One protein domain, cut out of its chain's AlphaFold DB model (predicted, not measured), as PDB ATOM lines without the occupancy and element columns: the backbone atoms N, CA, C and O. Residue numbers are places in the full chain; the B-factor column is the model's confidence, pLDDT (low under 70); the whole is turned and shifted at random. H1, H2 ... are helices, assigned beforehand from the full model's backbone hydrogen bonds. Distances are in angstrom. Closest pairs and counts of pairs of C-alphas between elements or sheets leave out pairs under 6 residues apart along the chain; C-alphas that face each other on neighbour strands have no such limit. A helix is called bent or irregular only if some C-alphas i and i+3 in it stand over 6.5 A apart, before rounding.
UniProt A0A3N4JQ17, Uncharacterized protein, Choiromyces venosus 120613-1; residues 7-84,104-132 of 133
ATOM      1  N   HIS A   7     123.234  81.256 144.243       71.06
ATOM      2  CA  HIS A   7     123.792  82.400 144.954       71.06
ATOM      3  C   HIS A   7     125.248  82.188 145.378       71.06
ATOM      4  O   HIS A   7     126.084  83.048 145.121       71.06
ATOM      5  N   GLN A   8     125.574  81.038 145.973       73.44
ATOM      6  CA  GLN A   8     126.942  80.726 146.399       73.44
ATOM      7  C   GLN A   8     127.885  80.618 145.199       73.44
ATOM      8  O   GLN A   8     129.004  81.123 145.235       73.44
ATOM      9  N   VAL A   9     127.423  80.019 144.098       79.44
ATOM     10  CA  VAL A   9     128.224  79.920 142.869       79.44
ATOM     11  C   VAL A   9     128.501  81.304 142.280       79.44
ATOM     12  O   VAL A   9     129.633  81.580 141.881       79.44
ATOM     13  N   LEU A  10     127.491  82.179 142.225       78.62
ATOM     14  CA  LEU A  10     127.654  83.546 141.730       78.62
ATOM     15  C   LEU A  10     128.600  84.352 142.624       78.62
ATOM     16  O   LEU A  10     129.495  85.021 142.116       78.62
ATOM     17  N   LEU A  11     128.453  84.227 143.942       79.31
ATOM     18  CA  LEU A  11     129.296  84.892 144.926       79.31
ATOM     19  C   LEU A  11     130.773  84.524 144.749       79.31
ATOM     20  O   LEU A  11     131.607  85.403 144.533       79.31
ATOM     21  N   VAL A  12     131.088  83.225 144.764       80.56
ATOM     22  CA  VAL A  12     132.461  82.723 144.592       80.56
ATOM     23  C   VAL A  12     133.045  83.185 143.259       80.56
ATOM     24  O   VAL A  12     134.203  83.601 143.204       80.56
ATOM     25  N   ARG A  13     132.251  83.174 142.180       82.06
ATOM     26  CA  ARG A  13     132.685  83.672 140.867       82.06
ATOM     27  C   ARG A  13     133.018  85.161 140.893       82.06
ATOM     28  O   ARG A  13     134.065  85.531 140.369       82.06
ATOM     29  N   THR A  14     132.178  85.995 141.502       84.75
ATOM     30  CA  THR A  14     132.407  87.444 141.592       84.75
ATOM     31  C   THR A  14     133.667  87.751 142.405       84.75
ATOM     32  O   THR A  14     134.524  88.500 141.935       84.75
ATOM     33  N   TYR A  15     133.847  87.098 143.559       86.44
ATOM     34  CA  TYR A  15     135.070  87.201 144.365       86.44
ATOM     35  C   TYR A  15     136.313  86.782 143.582       86.44
ATOM     36  O   TYR A  15     137.288  87.530 143.504       86.44
ATOM     37  N   HIS A  16     136.273  85.596 142.976       85.94
ATOM     38  CA  HIS A  16     137.404  85.055 142.236       85.94
ATOM     39  C   HIS A  16     137.789  85.947 141.053       85.94
ATOM     40  O   HIS A  16     138.975  86.214 140.849       85.94
ATOM     41  N   HIS A  17     136.806  86.438 140.294       87.25
ATOM     42  CA  HIS A  17     137.051  87.319 139.157       87.25
ATOM     43  C   HIS A  17     137.744  88.609 139.603       87.25
ATOM     44  O   HIS A  17     138.765  88.992 139.031       87.25
ATOM     45  N   LEU A  18     137.232  89.243 140.658       89.88
ATOM     46  CA  LEU A  18     137.741  90.518 141.142       89.88
ATOM     47  C   LEU A  18     139.143  90.406 141.750       89.88
ATOM     48  O   LEU A  18     140.029  91.184 141.401       89.88
ATOM     49  N   VAL A  19     139.368  89.398 142.598       90.25
ATOM     50  CA  VAL A  19     140.687  89.119 143.183       90.25
ATOM     51  C   VAL A  19     141.705  88.816 142.089       90.25
ATOM     52  O   VAL A  19     142.806  89.365 142.104       90.25
ATOM     53  N   THR A  20     141.337  87.995 141.102       90.56
ATOM     54  CA  THR A  20     142.229  87.650 139.987       90.56
ATOM     55  C   THR A  20     142.567  88.875 139.139       90.56
ATOM     56  O   THR A  20     143.723  89.048 138.750       90.56
ATOM     57  N   ALA A  21     141.586  89.737 138.857       90.38
ATOM     58  CA  ALA A  21     141.800  90.969 138.106       90.38
ATOM     59  C   ALA A  21     142.738  91.927 138.856       90.38
ATOM     60  O   ALA A  21     143.757  92.337 138.294       90.38
ATOM     61  N   LEU A  22     142.457  92.215 140.133       90.81
ATOM     62  CA  LEU A  22     143.310  93.052 140.985       90.81
ATOM     63  C   LEU A  22     144.734  92.502 141.054       90.81
ATOM     64  O   LEU A  22     145.685  93.210 140.731       90.81
ATOM     65  N   PHE A  23     144.889  91.222 141.398       90.50
ATOM     66  CA  PHE A  23     146.199  90.593 141.538       90.50
ATOM     67  C   PHE A  23     147.011  90.650 140.239       90.50
ATOM     68  O   PHE A  23     148.199  90.986 140.257       90.50
ATOM     69  N   ARG A  24     146.377  90.383 139.089       90.56
ATOM     70  CA  ARG A  24     147.028  90.460 137.775       90.56
ATOM     71  C   ARG A  24     147.534  91.871 137.482       90.56
ATOM     72  O   ARG A  24     148.680  92.021 137.055       90.56
ATOM     73  N   HIS A  25     146.705  92.888 137.708       89.19
ATOM     74  CA  HIS A  25     147.096  94.276 137.472       89.19
ATOM     75  C   HIS A  25     148.218  94.707 138.420       89.19
ATOM     76  O   HIS A  25     149.246  95.186 137.949       89.19
ATOM     77  N   LEU A  26     148.095  94.444 139.721       88.62
ATOM     78  CA  LEU A  26     149.114  94.786 140.717       88.62
ATOM     79  C   LEU A  26     150.463  94.118 140.426       88.62
ATOM     80  O   LEU A  26     151.503  94.773 140.464       88.62
ATOM     81  N   THR A  27     150.464  92.832 140.067       86.06
ATOM     82  CA  THR A  27     151.703  92.101 139.744       86.06
ATOM     83  C   THR A  27     152.384  92.662 138.493       86.06
ATOM     84  O   THR A  27     153.611  92.728 138.426       86.06
ATOM     85  N   SER A  28     151.603  93.092 137.497       84.62
ATOM     86  CA  SER A  28     152.133  93.744 136.294       84.62
ATOM     87  C   SER A  28     152.813  95.078 136.625       84.62
ATOM     88  O   SER A  28     153.898  95.368 136.120       84.62
ATOM     89  N   LEU A  29     152.215  95.856 137.531       83.75
ATOM     90  CA  LEU A  29     152.726  97.163 137.942       83.75
ATOM     91  C   LEU A  29     154.004  97.059 138.766       83.75
ATOM     92  O   LEU A  29     154.933  97.813 138.509       83.75
ATOM     93  N   HIS A  30     154.106  96.090 139.676       72.94
ATOM     94  CA  HIS A  30     155.334  95.846 140.440       72.94
ATOM     95  C   HIS A  30     156.549  95.550 139.562       72.94
ATOM     96  O   HIS A  30     157.670  95.918 139.903       72.94
ATOM     97  N   ARG A  31     156.339  94.904 138.412       70.94
ATOM     98  CA  ARG A  31     157.421  94.602 137.468       70.94
ATOM     99  C   ARG A  31     157.897  95.838 136.708       70.94
ATOM    100  O   ARG A  31     159.019  95.833 136.221       70.94
ATOM    101  N   ASN A  32     157.055  96.868 136.582       66.38
ATOM    102  CA  ASN A  32     157.274  98.020 135.706       66.38
ATOM    103  C   ASN A  32     156.668  99.338 136.248       66.38
ATOM    104  O   ASN A  32     155.958 100.029 135.517       66.38
ATOM    105  N   PRO A  33     156.919  99.748 137.505       61.97
ATOM    106  CA  PRO A  33     156.152 100.839 138.116       61.97
ATOM    107  C   PRO A  33     156.480 102.217 137.510       61.97
ATOM    108  O   PRO A  33     155.624 103.097 137.425       61.97
ATOM    109  N   ILE A  34     157.715 102.405 137.033       64.19
ATOM    110  CA  ILE A  34     158.237 103.703 136.562       64.19
ATOM    111  C   ILE A  34     158.299 103.773 135.021       64.19
ATOM    112  O   ILE A  34     158.371 104.862 134.448       64.19
ATOM    113  N   THR A  35     158.205 102.632 134.332       67.25
ATOM    114  CA  THR A  35     158.284 102.530 132.861       67.25
ATOM    115  C   THR A  35     156.937 102.734 132.162       67.25
ATOM    116  O   THR A  35     156.876 102.746 130.933       67.25
ATOM    117  N   ILE A  36     155.857 102.959 132.919       77.06
ATOM    118  CA  ILE A  36     154.538 103.267 132.359       77.06
ATOM    119  C   ILE A  36     154.595 104.618 131.650       77.06
ATOM    120  O   ILE A  36     154.776 105.681 132.263       77.06
ATOM    121  N   SER A  37     154.421 104.565 130.331       82.06
ATOM    122  CA  SER A  37     154.389 105.753 129.490       82.06
ATOM    123  C   SER A  37     153.219 106.649 129.886       82.06
ATOM    124  O   SER A  37     152.168 106.177 130.320       82.06
ATOM    125  N   ARG A  38     153.376 107.962 129.701       81.06
ATOM    126  CA  ARG A  38     152.324 108.952 129.983       81.06
ATOM    127  C   ARG A  38     150.983 108.594 129.331       81.06
ATOM    128  O   ARG A  38     149.949 108.718 129.973       81.06
ATOM    129  N   ALA A  39     151.016 108.057 128.110       79.12
ATOM    130  CA  ALA A  39     149.827 107.608 127.385       79.12
ATOM    131  C   ALA A  39     149.069 106.455 128.078       79.12
ATOM    132  O   ALA A  39     147.872 106.289 127.865       79.12
ATOM    133  N   VAL A  40     149.749 105.662 128.911       84.31
ATOM    134  CA  VAL A  40     149.193 104.471 129.577       84.31
ATOM    135  C   VAL A  40     148.798 104.750 131.034       84.31
ATOM    136  O   VAL A  40     148.014 103.995 131.613       84.31
ATOM    137  N   ARG A  41     149.275 105.852 131.630       86.19
ATOM    138  CA  ARG A  41     148.995 106.209 133.034       86.19
ATOM    139  C   ARG A  41     147.512 106.350 133.324       86.19
ATOM    140  O   ARG A  41     147.039 105.749 134.279       86.19
ATOM    141  N   GLN A  42     146.774 107.064 132.470       86.62
ATOM    142  CA  GLN A  42     145.335 107.255 132.668       86.62
ATOM    143  C   GLN A  42     144.587 105.922 132.664       86.62
ATOM    144  O   GLN A  42     143.787 105.657 133.553       86.62
ATOM    145  N   ASN A  43     144.884 105.049 131.697       85.44
ATOM    146  CA  ASN A  43     144.256 103.730 131.635       85.44
ATOM    147  C   ASN A  43     144.617 102.876 132.853       85.44
ATOM    148  O   ASN A  43     143.759 102.175 133.382       85.44
ATOM    149  N   THR A  44     145.867 102.948 133.311       87.56
ATOM    150  CA  THR A  44     146.324 102.236 134.510       87.56
ATOM    151  C   THR A  44     145.565 102.704 135.747       87.56
ATOM    152  O   THR A  44     145.022 101.874 136.473       87.56
ATOM    153  N   TRP A  45     145.491 104.022 135.949       88.38
ATOM    154  CA  TRP A  45     144.774 104.628 137.065       88.38
ATOM    155  C   TRP A  45     143.289 104.262 137.019       88.38
ATOM    156  O   TRP A  45     142.789 103.672 137.971       88.38
ATOM    157  N   ASN A  46     142.617 104.482 135.879       87.31
ATOM    158  CA  ASN A  46     141.195 104.171 135.711       87.31
ATOM    159  C   ASN A  46     140.910 102.694 136.015       87.31
ATOM    160  O   ASN A  46     139.930 102.380 136.683       87.31
ATOM    161  N   THR A  47     141.771 101.785 135.545       89.62
ATOM    162  CA  THR A  47     141.605 100.341 135.765       89.62
ATOM    163  C   THR A  47     141.735  99.977 137.240       89.62
ATOM    164  O   THR A  47     140.863  99.298 137.775       89.62
ATOM    165  N   LEU A  48     142.798 100.429 137.910       90.12
ATOM    166  CA  LEU A  48     142.996 100.136 139.331       90.12
ATOM    167  C   LEU A  48     141.895 100.751 140.188       90.12
ATOM    168  O   LEU A  48     141.324 100.054 141.022       90.12
ATOM    169  N   PHE A  49     141.566 102.020 139.948       89.88
ATOM    170  CA  PHE A  49     140.511 102.723 140.665       89.88
ATOM    171  C   PHE A  49     139.164 102.007 140.509       89.88
ATOM    172  O   PHE A  49     138.510 101.695 141.499       89.88
ATOM    173  N   HIS A  50     138.793 101.635 139.281       90.50
ATOM    174  CA  HIS A  50     137.569 100.882 139.012       90.50
ATOM    175  C   HIS A  50     137.505  99.554 139.777       90.50
ATOM    176  O   HIS A  50     136.486  99.242 140.395       90.50
ATOM    177  N   LEU A  51     138.589  98.773 139.756       91.75
ATOM    178  CA  LEU A  51     138.650  97.492 140.460       91.75
ATOM    179  C   LEU A  51     138.590  97.675 141.983       91.75
ATOM    180  O   LEU A  51     137.935  96.888 142.661       91.75
ATOM    181  N   ILE A  52     139.223  98.724 142.513       92.31
ATOM    182  CA  ILE A  52     139.146  99.102 143.930       92.31
ATOM    183  C   ILE A  52     137.702  99.451 144.316       92.31
ATOM    184  O   ILE A  52     137.202  98.921 145.303       92.31
ATOM    185  N   CYS A  53     136.994 100.250 143.515       91.31
ATOM    186  CA  CYS A  53     135.583 100.554 143.767       91.31
ATOM    187  C   CYS A  53     134.700  99.298 143.714       91.31
ATOM    188  O   CYS A  53     133.798  99.146 144.529       91.31
ATOM    189  N   CYS A  54     134.949  98.375 142.779       91.75
ATOM    190  CA  CYS A  54     134.220  97.102 142.742       91.75
ATOM    191  C   CYS A  54     134.498  96.247 143.989       91.75
ATOM    192  O   CYS A  54     133.609  95.538 144.459       91.75
ATOM    193  N   ALA A  55     135.725  96.297 144.518       91.62
ATOM    194  CA  ALA A  55     136.112  95.571 145.728       91.62
ATOM    195  C   ALA A  55     135.416  96.125 146.959       91.62
ATOM    196  O   ALA A  55     134.937  95.353 147.788       91.62
ATOM    197  N   GLU A  56     135.314  97.447 147.038       90.62
ATOM    198  CA  GLU A  56     134.562  98.114 148.084       90.62
ATOM    199  C   GLU A  56     133.079  97.743 148.037       90.62
ATOM    200  O   GLU A  56     132.561  97.272 149.048       90.62
ATOM    201  N   ASP A  57     132.425  97.840 146.876       88.81
ATOM    202  CA  ASP A  57     131.010  97.472 146.725       88.81
ATOM    203  C   ASP A  57     130.758  96.018 147.158       88.81
ATOM    204  O   ASP A  57     129.853  95.739 147.948       88.81
ATOM    205  N   LEU A  58     131.591  95.082 146.683       87.00
ATOM    206  CA  LEU A  58     131.474  93.666 147.034       87.00
ATOM    207  C   LEU A  58     131.660  93.434 148.537       87.00
ATOM    208  O   LEU A  58     130.933  92.647 149.146       87.00
ATOM    209  N   TYR A  59     132.630  94.118 149.140       86.25
ATOM    210  CA  TYR A  59     132.897  94.004 150.565       86.25
ATOM    211  C   TYR A  59     131.784  94.616 151.418       86.25
ATOM    212  O   TYR A  59     131.469  94.063 152.467       86.25
ATOM    213  N   GLN A  60     131.161  95.719 150.991       84.19
ATOM    214  CA  GLN A  60     130.015  96.286 151.706       84.19
ATOM    215  C   GLN A  60     128.821  95.332 151.675       84.19
ATOM    216  O   GLN A  60     128.239  95.092 152.729       84.19
ATOM    217  N   ILE A  61     128.521  94.711 150.525       80.69
ATOM    218  CA  ILE A  61     127.481  93.668 150.411       80.69
ATOM    219  C   ILE A  61     127.770  92.506 151.368       80.69
ATOM    220  O   ILE A  61     126.866  92.006 152.032       80.69
ATOM    221  N   TRP A  62     129.035  92.091 151.472       79.38
ATOM    222  CA  TRP A  62     129.445  91.071 152.435       79.38
ATOM    223  C   TRP A  62     129.253  91.521 153.885       79.38
ATOM    224  O   TRP A  62     128.706  90.775 154.693       79.38
ATOM    225  N   ARG A  63     129.665  92.750 154.212       79.31
ATOM    226  CA  ARG A  63     129.619  93.303 155.570       79.31
ATOM    227  C   ARG A  63     128.195  93.431 156.109       79.31
ATOM    228  O   ARG A  63     128.008  93.275 157.310       79.31
ATOM    229  N   VAL A  64     127.218  93.746 155.259       78.00
ATOM    230  CA  VAL A  64     125.811  93.894 155.673       78.00
ATOM    231  C   VAL A  64     125.050  92.563 155.747       78.00
ATOM    232  O   VAL A  64     123.845  92.575 155.962       78.00
ATOM    233  N   GLU A  65     125.723  91.420 155.557       65.38
ATOM    234  CA  GLU A  65     125.124  90.074 155.480       65.38
ATOM    235  C   GLU A  65     124.046  89.910 154.380       65.38
ATOM    236  O   GLU A  65     123.434  88.852 154.241       65.38
ATOM    237  N   GLU A  66     123.885  90.893 153.484       60.06
ATOM    238  CA  GLU A  66     123.012  90.829 152.299       60.06
ATOM    239  C   GLU A  66     123.620  90.008 151.145       60.06
ATOM    240  O   GLU A  66     123.267  90.174 149.974       60.06
ATOM    241  N   LEU A  67     124.497  89.049 151.453       59.47
ATOM    242  CA  LEU A  67     125.097  88.108 150.493       59.47
ATOM    243  C   LEU A  67     124.054  87.258 149.747       59.47
ATOM    244  O   LEU A  67     124.372  86.577 148.772       59.47
ATOM    245  N   HIS A  68     122.796  87.316 150.180       62.66
ATOM    246  CA  HIS A  68     121.654  86.685 149.532       62.66
ATOM    247  C   HIS A  68     121.035  87.529 148.404       62.66
ATOM    248  O   HIS A  68     120.284  86.986 147.590       62.66
ATOM    249  N   SER A  69     121.363  88.823 148.296       73.56
ATOM    250  CA  SER A  69     120.825  89.705 147.255       73.56
ATOM    251  C   SER A  69     121.479  89.430 145.897       73.56
ATOM    252  O   SER A  69     122.549  89.951 145.569       73.56
ATOM    253  N   LEU A  70     120.811  88.620 145.062       76.75
ATOM    254  CA  LEU A  70     121.232  88.388 143.669       76.75
ATOM    255  C   LEU A  70     121.363  89.687 142.893       76.75
ATOM    256  O   LEU A  70     122.254  89.797 142.057       76.75
ATOM    257  N   THR A  71     120.491  90.657 143.159       82.44
ATOM    258  CA  THR A  71     120.497  91.953 142.483       82.44
ATOM    259  C   THR A  71     121.788  92.707 142.775       82.44
ATOM    260  O   THR A  71     122.446  93.160 141.843       82.44
ATOM    261  N   ALA A  72     122.201  92.771 144.045       82.44
ATOM    262  CA  ALA A  72     123.431  93.450 144.441       82.44
ATOM    263  C   ALA A  72     124.676  92.751 143.865       82.44
ATOM    264  O   ALA A  72     125.530  93.396 143.255       82.44
ATOM    265  N   LEU A  73     124.748  91.418 143.957       81.75
ATOM    266  CA  LEU A  73     125.863  90.645 143.394       81.75
ATOM    267  C   LEU A  73     125.938  90.743 141.866       81.75
ATOM    268  O   LEU A  73     127.028  90.848 141.304       81.75
ATOM    269  N   SER A  74     124.788  90.733 141.190       83.50
ATOM    270  CA  SER A  74     124.717  90.889 139.735       83.50
ATOM    271  C   SER A  74     125.117  92.297 139.305       83.50
ATOM    272  O   SER A  74     125.794  92.438 138.292       83.50
ATOM    273  N   ALA A  75     124.764  93.328 140.080       86.12
ATOM    274  CA  ALA A  75     125.176  94.704 139.818       86.12
ATOM    275  C   ALA A  75     126.700  94.868 139.922       86.12
ATOM    276  O   ALA A  75     127.311  95.453 139.029       86.12
ATOM    277  N   VAL A  76     127.333  94.284 140.945       87.81
ATOM    278  CA  VAL A  76     128.800  94.286 141.068       87.81
ATOM    279  C   VAL A  76     129.450  93.528 139.914       87.81
ATOM    280  O   VAL A  76     130.386  94.036 139.301       87.81
ATOM    281  N   LEU A  77     128.947  92.343 139.559       85.31
ATOM    282  CA  LEU A  77     129.485  91.584 138.428       85.31
ATOM    283  C   LEU A  77     129.328  92.343 137.100       85.31
ATOM    284  O   LEU A  77     130.247  92.353 136.282       85.31
ATOM    285  N   ALA A  78     128.192  93.006 136.891       87.50
ATOM    286  CA  ALA A  78     127.967  93.860 135.731       87.50
ATOM    287  C   ALA A  78     128.945  95.042 135.708       87.50
ATOM    288  O   ALA A  78     129.512  95.329 134.657       87.50
ATOM    289  N   LYS A  79     129.204  95.676 136.860       89.06
ATOM    290  CA  LYS A  79     130.189  96.757 137.001       89.06
ATOM    291  C   LYS A  79     131.591  96.279 136.627       89.06
ATOM    292  O   LYS A  79     132.225  96.907 135.788       89.06
ATOM    293  N   ILE A  80     132.028  95.136 137.161       88.06
ATOM    294  CA  ILE A  80     133.322  94.520 136.831       88.06
ATOM    295  C   ILE A  80     133.442  94.270 135.319       88.06
ATOM    296  O   ILE A  80     134.466  94.588 134.718       88.06
ATOM    297  N   ASN A  81     132.391  93.725 134.696       87.06
ATOM    298  CA  ASN A  81     132.382  93.423 133.263       87.06
ATOM    299  C   ASN A  81     132.313  94.674 132.375       87.06
ATOM    300  O   ASN A  81     132.834  94.650 131.261       87.06
ATOM    301  N   ALA A  82     131.683  95.755 132.844       88.25
ATOM    302  CA  ALA A  82     131.669  97.037 132.142       88.25
ATOM    303  C   ALA A  82     133.076  97.652 132.067       88.25
ATOM    304  O   ALA A  82     133.399  98.348 131.102       88.25
ATOM    305  N   GLY A  83     133.926  97.345 133.050       85.06
ATOM    306  CA  GLY A  83     135.303  97.804 133.103       85.06
ATOM    307  C   GLY A  83     135.428  99.285 133.475       85.06
ATOM    308  O   GLY A  83     134.449  99.950 133.830       85.06
ATOM    309  N   PRO A  84     136.655  99.827 133.432       83.19
ATOM    310  CA  PRO A  84     136.914 101.190 133.862       83.19
ATOM    311  C   PRO A  84     136.207 102.211 132.974       83.19
ATOM    312  O   PRO A  84     136.413 102.253 131.759       83.19
ATOM    313  N   GLY A 104     153.461 114.955 136.387       85.19
ATOM    314  CA  GLY A 104     154.898 114.707 136.530       85.19
ATOM    315  C   GLY A 104     155.216 113.289 137.027       85.19
ATOM    316  O   GLY A 104     154.430 112.668 137.735       85.19
ATOM    317  N   HIS A 105     156.395 112.760 136.673       84.88
ATOM    318  CA  HIS A 105     156.793 111.381 137.017       84.88
ATOM    319  C   HIS A 105     156.766 111.097 138.522       84.88
ATOM    320  O   HIS A 105     156.361 110.011 138.920       84.88
ATOM    321  N   ARG A 106     157.166 112.074 139.344       86.56
ATOM    322  CA  ARG A 106     157.153 111.951 140.804       86.56
ATOM    323  C   ARG A 106     155.734 111.787 141.351       86.56
ATOM    324  O   ARG A 106     155.472 110.815 142.042       86.56
ATOM    325  N   ALA A 107     154.827 112.691 140.986       87.88
ATOM    326  CA  ALA A 107     153.432 112.625 141.421       87.88
ATOM    327  C   ALA A 107     152.735 111.348 140.917       87.88
ATOM    328  O   ALA A 107     151.998 110.715 141.663       87.88
ATOM    329  N   TRP A 108     153.040 110.906 139.689       87.12
ATOM    330  CA  TRP A 108     152.588 109.602 139.198       87.12
ATOM    331  C   TRP A 108     153.099 108.438 140.059       87.12
ATOM    332  O   TRP A 108     152.325 107.551 140.396       87.12
ATOM    333  N   ALA A 109     154.386 108.422 140.415       87.12
ATOM    334  CA  ALA A 109     154.958 107.349 141.227       87.12
ATOM    335  C   ALA A 109     154.349 107.301 142.638       87.12
ATOM    336  O   ALA A 109     154.063 106.218 143.144       87.12
ATOM    337  N   GLU A 110     154.124 108.466 143.249       89.38
ATOM    338  CA  GLU A 110     153.472 108.588 144.557       89.38
ATOM    339  C   GLU A 110     152.022 108.079 144.511       89.38
ATOM    340  O   GLU A 110     151.618 107.306 145.379       89.38
ATOM    341  N   GLU A 111     151.253 108.445 143.483       88.62
ATOM    342  CA  GLU A 111     149.884 107.947 143.309       88.62
ATOM    343  C   GLU A 111     149.849 106.443 143.029       88.62
ATOM    344  O   GLU A 111     149.077 105.703 143.637       88.62
ATOM    345  N   LEU A 112     150.718 105.967 142.137       87.88
ATOM    346  CA  LEU A 112     150.783 104.554 141.794       87.88
ATOM    347  C   LEU A 112     151.089 103.697 143.028       87.88
ATOM    348  O   LEU A 112     150.469 102.652 143.209       87.88
ATOM    349  N   ALA A 113     151.995 104.148 143.900       88.88
ATOM    350  CA  ALA A 113     152.306 103.461 145.150       88.88
ATOM    351  C   ALA A 113     151.092 103.378 146.094       88.88
ATOM    352  O   ALA A 113     150.856 102.330 146.703       88.88
ATOM    353  N   LYS A 114     150.283 104.444 146.182       90.38
ATOM    354  CA  LYS A 114     149.030 104.436 146.957       90.38
ATOM    355  C   LYS A 114     148.032 103.438 146.382       90.38
ATOM    356  O   LYS A 114     147.513 102.611 147.127       90.38
ATOM    357  N   LEU A 115     147.797 103.474 145.070       88.81
ATOM    358  CA  LEU A 115     146.872 102.554 144.406       88.81
ATOM    359  C   LEU A 115     147.297 101.096 144.564       88.81
ATOM    360  O   LEU A 115     146.446 100.239 144.795       88.81
ATOM    361  N   ILE A 116     148.601 100.821 144.477       90.12
ATOM    362  CA  ILE A 116     149.147  99.487 144.732       90.12
ATOM    363  C   ILE A 116     148.820  99.052 146.160       90.12
ATOM    364  O   ILE A 116     148.186  98.017 146.347       90.12
ATOM    365  N   THR A 117     149.166  99.880 147.148       92.75
ATOM    366  CA  THR A 117     148.943  99.579 148.571       92.75
ATOM    367  C   THR A 117     147.463  99.316 148.869       92.75
ATOM    368  O   THR A 117     147.109  98.346 149.540       92.75
ATOM    369  N   VAL A 118     146.569 100.160 148.344       93.44
ATOM    370  CA  VAL A 118     145.119 100.010 148.520       93.44
ATOM    371  C   VAL A 118     144.610  98.744 147.830       93.44
ATOM    372  O   VAL A 118     143.844  97.987 148.427       93.44
ATOM    373  N   GLY A 119     145.046  98.486 146.595       92.12
ATOM    374  CA  GLY A 119     144.667  97.294 145.840       92.12
ATOM    375  C   GLY A 119     145.097  95.998 146.529       92.12
ATOM    376  O   GLY A 119     144.302  95.064 146.624       92.12
ATOM    377  N   GLU A 120     146.317  95.941 147.063       92.38
ATOM    378  CA  GLU A 120     146.806  94.800 147.847       92.38
ATOM    379  C   GLU A 120     145.978  94.589 149.115       92.38
ATOM    380  O   GLU A 120     145.562  93.464 149.408       92.38
ATOM    381  N   GLY A 121     145.658  95.674 149.827       93.62
ATOM    382  CA  GLY A 121     144.769  95.626 150.984       93.62
ATOM    383  C   GLY A 121     143.401  95.027 150.645       93.62
ATOM    384  O   GLY A 121     142.870  94.217 151.410       93.62
ATOM    385  N   TRP A 122     142.844  95.364 149.480       94.00
ATOM    386  CA  TRP A 122     141.591  94.779 149.003       94.00
ATOM    387  C   TRP A 122     141.710  93.303 148.644       94.00
ATOM    388  O   TRP A 122     140.825  92.535 149.016       94.00
ATOM    389  N   VAL A 123     142.798  92.874 147.999       90.62
ATOM    390  CA  VAL A 123     143.044  91.447 147.726       90.62
ATOM    391  C   VAL A 123     143.016  90.642 149.027       90.62
ATOM    392  O   VAL A 123     142.297  89.647 149.111       90.62
ATOM    393  N   VAL A 124     143.716  91.101 150.070       89.94
ATOM    394  CA  VAL A 124     143.745  90.421 151.377       89.94
ATOM    395  C   VAL A 124     142.352  90.359 152.012       89.94
ATOM    396  O   VAL A 124     141.929  89.293 152.470       89.94
ATOM    397  N   LYS A 125     141.617  91.479 152.021       89.62
ATOM    398  CA  LYS A 125     140.258  91.544 152.586       89.62
ATOM    399  C   LYS A 125     139.290  90.616 151.859       89.62
ATOM    400  O   LYS A 125     138.576  89.860 152.512       89.62
ATOM    401  N   LEU A 126     139.281  90.645 150.527       86.38
ATOM    402  CA  LEU A 126     138.357  89.854 149.718       86.38
ATOM    403  C   LEU A 126     138.660  88.356 149.784       86.38
ATOM    404  O   LEU A 126     137.731  87.563 149.893       86.38
ATOM    405  N   VAL A 127     139.935  87.957 149.776       85.06
ATOM    406  CA  VAL A 127     140.318  86.549 149.986       85.06
ATOM    407  C   VAL A 127     139.859  86.074 151.365       85.06
ATOM    408  O   VAL A 127     139.282  84.999 151.485       85.06
ATOM    409  N   SER A 128     140.045  86.894 152.401       81.62
ATOM    410  CA  SER A 128     139.613  86.556 153.764       81.62
ATOM    411  C   SER A 128     138.089  86.452 153.893       81.62
ATOM    412  O   SER A 128     137.596  85.575 154.600       81.62
ATOM    413  N   ALA A 129     137.344  87.325 153.210       76.75
ATOM    414  CA  ALA A 129     135.883  87.303 153.178       76.75
ATOM    415  C   ALA A 129     135.344  86.090 152.399       76.75
ATOM    416  O   ALA A 129     134.443  85.406 152.880       76.75
ATOM    417  N   GLY A 130     135.942  85.770 151.246       67.12
ATOM    418  CA  GLY A 130     135.540  84.647 150.395       67.12
ATOM    419  C   GLY A 130     135.832  83.256 150.971       67.12
ATOM    420  O   GLY A 130     135.227  82.293 150.525       67.12
ATOM    421  N   VAL A 131     136.729  83.132 151.958       57.09
ATOM    422  CA  VAL A 131     136.986  81.866 152.684       57.09
ATOM    423  C   VAL A 131     135.953  81.610 153.792       57.09
ATOM    424  O   VAL A 131     135.795  80.473 154.230       57.09
ATOM    425  N   ARG A 132     135.265  82.654 154.276       57.22
ATOM    426  CA  ARG A 132     134.317  82.566 155.403       57.22
ATOM    427  C   ARG A 132     132.846  82.436 154.989       57.22
ATOM    428  O   ARG A 132     132.037  82.139 155.863       57.22
TER     429      ARG A 132
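Overview. This is residues 7 to 84 and 104 to 132 of the 133 residues of an uncharacterized protein of Choiromyces venosus 120613-1 (UniProt A0A3N4JQ17). Four helices pack lengthwise as an elongated up-and-down bundle: three long ones, H1, H2 and H4, pack on one another, and the short H3 covers the groove between the first part of H1, residues 7 to 18, and the later part of H2, residues 50 to 61. H3 and H4 lie on different sides of the H1 and H2 pair and are apart. The printed part has 107 residues with four named helices, in the order H1, H2, H3, H4, and no named strand; the class is all helix. The whole is compact, with a radius of gyration of the C-alphas of 14.6 A, and the C-alphas span 45 by 25 by 19 A.

Along the chain. H1 is residues 7 to 31, 36.5 A from first to last C-alpha, and begins with C-alpha 7 at (123.792, 82.400, 144.954). H2 is residues 38 to 63, 37.6 A long, with C-alpha 38 at (152.324, 108.952, 129.983). H2 is irregular, but only just: C-alphas 39 and 42 are 6.9 A apart. H3 is residues 70 to 82, 17.8 A long. H4, the longest with 28 residues, is residues 105 to 132, 40.9 A long, and ends with C-alpha 132 at (134.317, 82.566, 155.403).

Arrangement. The four helices form a bundle, up and down, each running against the one before it in the chain. H1 and H2 are the hub, touching three helices each. H1 and H2 form a helical hairpin and touch through residues 15 to 25 of H1 and 48 to 58 of H2, closest at the C-alphas of Leu 22 and Leu 51, 6.5 A apart. They run opposite ways at a shallow tilt of 32 degrees, only just short of steep. H4 touches H1, closest at the C-alphas of Val 19 and Val 123, 5.6 A apart, at a shallow tilt of 30 degrees, opposite ways. H4 touches H2, closest at the C-alphas of Ile 52 and Gly 119, 6.1 A apart, at a shallow tilt of 28 degrees, the same way. H3 touches residues 7 to 18 of H1, closest at the C-alphas of Thr 14 and Leu 77, 6.0 A apart, at a shallow tilt of 29 degrees, the same way. H2 and H3 are also a helical hairpin: H3 touches residues 50 to 61 of H2, closest at the C-alphas of Cys 54 and Val 76, 6.3 A apart, at a shallow tilt of 7 degrees, opposite ways. In H1 and H3 every O i to N i+4 pair is within hydrogen-bond range; in H2 20 of 22 are, and in H4 23 of 24.

Size, cuts and confidence. The two C-alphas farthest apart are those of His 7 and Gly 104, at 45.6 A. Residues 85 to 103 are not printed, and C-alphas 84 and 104 are 22.7 A apart across the cut, which lies in the link from H3 to H4. The links from H1 to H2 and from H2 to H3 are short, with 6 residues each. The mean pLDDT of the printed part is 83.5; the residues under 70 are 32 to 35, 65 to 68, and 130 to 132, the last three of which belong to H4.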